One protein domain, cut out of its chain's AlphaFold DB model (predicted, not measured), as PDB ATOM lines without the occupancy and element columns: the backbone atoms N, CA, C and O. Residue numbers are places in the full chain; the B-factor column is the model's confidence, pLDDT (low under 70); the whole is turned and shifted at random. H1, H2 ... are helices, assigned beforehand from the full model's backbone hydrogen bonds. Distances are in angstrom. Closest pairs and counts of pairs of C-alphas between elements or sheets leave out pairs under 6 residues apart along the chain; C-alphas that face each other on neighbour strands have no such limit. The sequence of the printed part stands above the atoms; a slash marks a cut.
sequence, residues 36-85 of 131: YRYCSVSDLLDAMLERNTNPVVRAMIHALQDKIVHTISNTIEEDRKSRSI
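AT A GLANCE: This is residues 36 to 85 of the 131 residues of an uncharacterized protein of Haemonchus placei (UniProt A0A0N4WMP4). Picture a lopsided helical hairpin: the short helix H1 folds back beside the first part of the much longer H2, and residues 69 to 85, of which 69 to 82 belong to H2, stick out as a long arm. That arm makes much of the length. The printed part has 50 residues with two named helices, H1 then H2, and no named strand; the class is all helix. It is only just extended, close to loose, with a radius of gyration of the C-alphas of 14.9 A, and spans 50 by 26 by 9 A.

HOW THE PARTS SIT: Look first at H1, residues 41 to 51, then past a tight link of 3 residues at H2, residues 55 to 82. They form a helical hairpin and touch, H2 with residues 58 to 65 alone; the closest C-alphas, of Leu 49 and Arg 58, are 5.9 A apart. Their lines stand at a shallow tilt of 12 degrees, opposite ways. In H1 and H2 every O i to N i+4 pair is within hydrogen-bond range.

IN THESE COORDINATES: Find C-alpha 41 at (-30.839, 40.075, 43.589); from there H1 runs 15.5 A to C-alpha 51. H2 begins at C-alpha 55, (-32.388, 28.982, 60.450), and runs 39.6 A to C-alpha 82 at (-54.463, 38.962, 29.072).

THE WHOLE: The C-alphas farthest apart, of Thr 53 and Ile 85, are 49.6 A apart. The printed part has no cut, and no printed residue is under 70 in pLDDT.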
ATOM      1  N   TYR A  36     -24.990  47.549  48.816       85.25
ATOM      2  CA  TYR A  36     -25.928  46.525  48.373       85.25
ATOM      3  C   TYR A  36     -26.899  46.998  47.280       85.25
ATOM      4  O   TYR A  36     -27.580  46.164  46.688       85.25
ATOM      5  N   ARG A  37     -26.977  48.305  46.978       88.75
ATOM      6  CA  ARG A  37     -27.802  48.815  45.867       88.75
ATOM      7  C   ARG A  37     -27.306  48.384  44.493       88.75
ATOM      8  O   ARG A  37     -28.102  48.359  43.560       88.75
ATOM      9  N   TYR A  38     -26.016  48.085  44.367       89.31
ATOM     10  CA  TYR A  38     -25.403  47.681  43.099       89.31
ATOM     11  C   TYR A  38     -25.264  46.162  42.958       89.31
ATOM     12  O   TYR A  38     -24.827  45.684  41.914       89.31
ATOM     13  N   CYS A  39     -25.636  45.403  43.989       87.75
ATOM     14  CA  CYS A  39     -25.661  43.949  43.944       87.75
ATOM     15  C   CYS A  39     -26.844  43.456  43.108       87.75
ATOM     16  O   CYS A  39     -27.931  44.042  43.136       87.75
ATOM     17  N   SER A  40     -26.657  42.341  42.403       91.12
ATOM     18  CA  SER A  40     -27.799  41.631  41.837       91.12
ATOM     19  C   SER A  40     -28.682  41.066  42.958       91.12
ATOM     20  O   SER A  40     -28.264  40.940  44.111       91.12
ATOM     21  N   VAL A  41     -29.922  40.700  42.623       90.62
ATOM     22  CA  VAL A  41     -30.839  40.075  43.589       90.62
ATOM     23  C   VAL A  41     -30.243  38.782  44.153       90.62
ATOM     24  O   VAL A  41     -30.355  38.548  45.351       90.62
ATOM     25  N   SER A  42     -29.573  37.974  43.324       90.69
ATOM     26  CA  SER A  42     -28.871  36.764  43.770       90.69
ATOM     27  C   SER A  42     -27.740  37.089  44.740       90.69
ATOM     28  O   SER A  42     -27.732  36.542  45.838       90.69
ATOM     29  N   ASP A  43     -26.872  38.049  44.402       91.50
ATOM     30  CA  ASP A  43     -25.742  38.421  45.266       91.50
ATOM     31  C   ASP A  43     -26.228  38.958  46.618       91.50
ATOM     32  O   ASP A  43     -25.616  38.714  47.657       91.50
ATOM     33  N   LEU A  44     -27.355  39.678  46.625       92.94
ATOM     34  CA  LEU A  44     -27.975  40.170  47.850       92.94
ATOM     35  C   LEU A  44     -28.533  39.026  48.706       92.94
ATOM     36  O   LEU A  44     -28.318  39.016  49.918       92.94
ATOM     37  N   LEU A  45     -29.236  38.064  48.102       92.88
ATOM     38  CA  LEU A  45     -29.781  36.905  48.815       92.88
ATOM     39  C   LEU A  45     -28.658  36.025  49.384       92.88
ATOM     40  O   LEU A  45     -28.738  35.619  50.546       92.88
ATOM     41  N   ASP A  46     -27.586  35.810  48.622       91.50
ATOM     42  CA  ASP A  46     -26.406  35.064  49.066       91.50
ATOM     43  C   ASP A  46     -25.698  35.797  50.208       91.50
ATOM     44  O   ASP A  46     -25.459  35.217  51.271       91.50
ATOM     45  N   ALA A  47     -25.497  37.110  50.075       91.88
ATOM     46  CA  ALA A  47     -24.947  37.940  51.142       91.88
ATOM     47  C   ALA A  47     -25.793  37.880  52.429       91.88
ATOM     48  O   ALA A  47     -25.235  37.884  53.535       91.88
ATOM     49  N   MET A  48     -27.125  37.813  52.306       91.56
ATOM     50  CA  MET A  48     -28.043  37.640  53.435       91.56
ATOM     51  C   MET A  48     -27.930  36.244  54.057       91.56
ATOM     52  O   MET A  48     -27.974  36.142  55.287       91.56
ATOM     53  N   LEU A  49     -27.776  35.186  53.257       93.25
ATOM     54  CA  LEU A  49     -27.596  33.809  53.733       93.25
ATOM     55  C   LEU A  49     -26.253  33.612  54.440       93.25
ATOM     56  O   LEU A  49     -26.205  32.941  55.471       93.25
ATOM     57  N   GLU A  50     -25.177  34.202  53.932       91.44
ATOM     58  CA  GLU A  50     -23.843  34.139  54.541       91.44
ATOM     59  C   GLU A  50     -23.807  34.810  55.916       91.44
ATOM     60  O   GLU A  50     -23.182  34.306  56.849       91.44
ATOM     61  N   ARG A  51     -24.513  35.937  56.061       89.38
ATOM     62  CA  ARG A  51     -24.521  36.739  57.294       89.38
ATOM     63  C   ARG A  51     -25.556  36.268  58.319       89.38
ATOM     64  O   ARG A  51     -25.413  36.570  59.502       89.38
ATOM     65  N   ASN A  52     -26.595  35.532  57.908       90.06
ATOM     66  CA  ASN A  52     -27.632  35.041  58.820       90.06
ATOM     67  C   ASN A  52     -27.341  33.633  59.352       90.06
ATOM     68  O   ASN A  52     -27.381  32.635  58.627       90.06
ATOM     69  N   THR A  53     -27.180  33.538  60.671       91.12
ATOM     70  CA  THR A  53     -27.101  32.268  61.412       91.12
ATOM     71  C   THR A  53     -28.472  31.729  61.831       91.12
ATOM     72  O   THR A  53     -28.582  30.568  62.221       91.12
ATOM     73  N   ASN A  54     -29.536  32.537  61.745       95.06
ATOM     74  CA  ASN A  54     -30.880  32.126  62.144       95.06
ATOM     75  C   ASN A  54     -31.515  31.202  61.080       95.06
ATOM     76  O   ASN A  54     -31.765  31.657  59.960       95.06
ATOM     77  N   PRO A  55     -31.847  29.941  61.413       92.06
ATOM     78  CA  PRO A  55     -32.388  28.982  60.450       92.06
ATOM     79  C   PRO A  55     -33.759  29.387  59.888       92.06
ATOM     80  O   PRO A  55     -34.044  29.108  58.727       92.06
ATOM     81  N   VAL A  56     -34.588  30.092  60.666       96.12
ATOM     82  CA  VAL A  56     -35.900  30.578  60.208       96.12
ATOM     83  C   VAL A  56     -35.727  31.664  59.150       96.12
ATOM     84  O   VAL A  56     -36.398  31.640  58.124       96.12
ATOM     85  N   VAL A  57     -34.787  32.593  59.358       94.94
ATOM     86  CA  VAL A  57     -34.497  33.658  58.384       94.94
ATOM     87  C   VAL A  57     -33.926  33.079  57.097       94.94
ATOM     88  O   VAL A  57     -34.356  33.469  56.017       94.94
ATOM     89  N   ARG A  58     -33.034  32.088  57.191       94.75
ATOM     90  CA  ARG A  58     -32.513  31.379  56.013       94.75
ATOM     91  C   ARG A  58     -33.625  30.688  55.220       94.75
ATOM     92  O   ARG A  58     -33.669  30.829  54.004       94.75
ATOM     93  N   ALA A  59     -34.558  30.012  55.896       94.44
ATOM     94  CA  ALA A  59     -35.716  29.400  55.240       94.44
ATOM     95  C   ALA A  59     -36.609  30.442  54.542       94.44
ATOM     96  O   ALA A  59     -37.063  30.207  53.424       94.44
ATOM     97  N   MET A  60     -36.818  31.613  55.156       95.44
ATOM     98  CA  MET A  60     -37.544  32.721  54.520       95.44
ATOM     99  C   MET A  60     -36.815  33.265  53.285       95.44
ATOM    100  O   MET A  60     -37.473  33.580  52.298       95.44
ATOM    101  N   ILE A  61     -35.481  33.358  53.316       95.06
ATOM    102  CA  ILE A  61     -34.677  33.813  52.170       95.06
ATOM    103  C   ILE A  61     -34.781  32.822  51.002       95.06
ATOM    104  O   ILE A  61     -35.011  33.249  49.874       95.06
ATOM    105  N   HIS A  62     -34.706  31.513  51.261       93.62
ATOM    106  CA  HIS A  62     -34.928  30.499  50.221       93.62
ATOM    107  C   HIS A  62     -36.348  30.567  49.646       93.62
ATOM    108  O   HIS A  62     -36.520  30.629  48.433       93.62
ATOM    109  N   ALA A  63     -37.371  30.666  50.501       94.44
ATOM    110  CA  ALA A  63     -38.748  30.825  50.035       94.44
ATOM    111  C   ALA A  63     -38.943  32.109  49.206       94.44
ATOM    112  O   ALA A  63     -39.731  32.129  48.262       94.44
ATOM    113  N   LEU A  64     -38.233  33.190  49.545       94.19
ATOM    114  CA  LEU A  64     -38.238  34.425  48.767       94.19
ATOM    115  C   LEU A  64     -37.584  34.229  47.394       94.19
ATOM    116  O   LEU A  64     -38.135  34.711  46.407       94.19
ATOM    117  N   GLN A  65     -36.459  33.514  47.324       92.62
ATOM    118  CA  GLN A  65     -35.772  33.196  46.070       92.62
ATOM    119  C   GLN A  65     -36.712  32.471  45.096       92.62
ATOM    120  O   GLN A  65     -36.897  32.930  43.967       92.62
ATOM    121  N   ASP A  66     -37.392  31.425  45.568       91.69
ATOM    122  CA  ASP A  66     -38.370  30.680  44.768       91.69
ATOM    123  C   ASP A  66     -39.554  31.568  44.364       91.69
ATOM    124  O   ASP A  66     -39.987  31.595  43.207       91.69
ATOM    125  N   LYS A  67     -40.068  32.361  45.311       93.06
ATOM    126  CA  LYS A  67     -41.222  33.231  45.074       93.06
ATOM    127  C   LYS A  67     -40.933  34.313  44.038       93.06
ATOM    128  O   LYS A  67     -41.837  34.638  43.271       93.06
ATOM    129  N   ILE A  68     -39.723  34.868  43.988       91.19
ATOM    130  CA  ILE A  68     -39.344  35.872  42.982       91.19
ATOM    131  C   ILE A  68     -39.428  35.265  41.580       91.19
ATOM    132  O   ILE A  68     -40.099  35.832  40.717       91.19
ATOM    133  N   VAL A  69     -38.819  34.094  41.370       88.56
ATOM    134  CA  VAL A  69     -38.825  33.410  40.066       88.56
ATOM    135  C   VAL A  69     -40.254  33.075  39.638       88.56
ATOM    136  O   VAL A  69     -40.661  33.408  38.523       88.56
ATOM    137  N   HIS A  70     -41.052  32.500  40.541       89.88
ATOM    138  CA  HIS A  70     -42.451  32.186  40.254       89.88
ATOM    139  C   HIS A  70     -43.296  33.431  39.980       89.88
ATOM    140  O   HIS A  70     -44.096  33.425  39.052       89.88
ATOM    141  N   THR A  71     -43.113  34.517  40.733       91.50
ATOM    142  CA  THR A  71     -43.882  35.758  40.531       91.50
ATOM    143  C   THR A  71     -43.573  36.383  39.175       91.50
ATOM    144  O   THR A  71     -44.493  36.831  38.495       91.50
ATOM    145  N   ILE A  72     -42.306  36.384  38.751       89.44
ATOM    146  CA  ILE A  72     -41.915  36.903  37.434       89.44
ATOM    147  C   ILE A  72     -42.528  36.038  36.330       89.44
ATOM    148  O   ILE A  72     -43.170  36.573  35.428       89.44
ATOM    149  N   SER A  73     -42.394  34.712  36.427       87.38
ATOM    150  CA  SER A  73     -42.980  33.785  35.451       87.38
ATOM    151  C   SER A  73     -44.499  33.940  35.360       87.38
ATOM    152  O   SER A  73     -45.042  34.023  34.263       87.38
ATOM    153  N   ASN A  74     -45.183  34.024  36.502       88.88
ATOM    154  CA  ASN A  74     -46.633  34.184  36.548       88.88
ATOM    155  C   ASN A  74     -47.061  35.526  35.960       88.88
ATOM    156  O   ASN A  74     -47.986  35.553  35.165       88.88
ATOM    157  N   THR A  75     -46.363  36.619  36.280       90.81
ATOM    158  CA  THR A  75     -46.660  37.943  35.706       90.81
ATOM    159  C   THR A  75     -46.533  37.932  34.181       90.81
ATOM    160  O   THR A  75     -47.382  38.490  33.490       90.81
ATOM    161  N   ILE A  76     -45.496  37.282  33.640       88.69
ATOM    162  CA  ILE A  76     -45.300  37.157  32.187       88.69
ATOM    163  C   ILE A  76     -46.436  36.345  31.557       88.69
ATOM    164  O   ILE A  76     -46.967  36.731  30.515       88.69
ATOM    165  N   GLU A  77     -46.827  35.236  32.180       87.12
ATOM    166  CA  GLU A  77     -47.916  34.395  31.683       87.12
ATOM    167  C   GLU A  77     -49.285  35.071  31.800       87.12
ATOM    168  O   GLU A  77     -50.097  34.971  30.883       87.12
ATOM    169  N   GLU A  78     -49.544  35.799  32.883       88.75
ATOM    170  CA  GLU A  78     -50.757  36.598  33.063       88.75
ATOM    171  C   GLU A  78     -50.847  37.704  32.012       88.75
ATOM    172  O   GLU A  78     -51.899  37.854  31.387       88.75
ATOM    173  N   ASP A  79     -49.750  38.417  31.744       89.06
ATOM    174  CA  ASP A  79     -49.697  39.420  30.678       89.06
ATOM    175  C   ASP A  79     -49.939  38.782  29.302       89.06
ATOM    176  O   ASP A  79     -50.792  39.248  28.540       89.06
ATOM    177  N   ARG A  80     -49.270  37.658  29.007       86.56
ATOM    178  CA  ARG A  80     -49.471  36.904  27.760       86.56
ATOM    179  C   ARG A  80     -50.926  36.476  27.605       86.56
ATOM    180  O   ARG A  80     -51.517  36.694  26.550       86.56
ATOM    181  N   LYS A  81     -51.518  35.917  28.660       86.50
ATOM    182  CA  LYS A  81     -52.908  35.462  28.679       86.50
ATOM    183  C   LYS A  81     -53.885  36.621  28.503       86.50
ATOM    184  O   LYS A  81     -54.844  36.482  27.746       86.50
ATOM    185  N   SER A  82     -53.623  37.759  29.147       87.88
ATOM    186  CA  SER A  82     -54.463  38.962  29.072       87.88
ATOM    187  C   SER A  82     -54.578  39.529  27.653       87.88
ATOM    188  O   SER A  82     -55.580  40.157  27.321       87.88
ATOM    189  N   ARG A  83     -53.579  39.258  26.803       86.00
ATOM    190  CA  ARG A  83     -53.508  39.692  25.400       86.00
ATOM    191  C   ARG A  83     -53.694  38.537  24.408       86.00
ATOM    192  O   ARG A  83     -53.403  38.699  23.226       86.00
ATOM    193  N   SER A  84     -54.144  37.372  24.876       86.25
ATOM    194  CA  SER A  84     -54.345  36.178  24.048       86.25
ATOM    195  C   SER A  84     -55.823  35.899  23.789       86.25
ATOM    196  O   SER A  84     -56.677  36.145  24.640       86.25
ATOM    197  N   ILE A  85     -56.113  35.334  22.618       87.25
ATOM    198  CA  ILE A  85     -57.436  34.828  22.248       87.25
ATOM    199  C   ILE A  85     -57.340  33.304  22.199       87.25
ATOM    200  O   ILE A  85     -56.474  32.757  21.516       87.25
TER     201      ILE A  85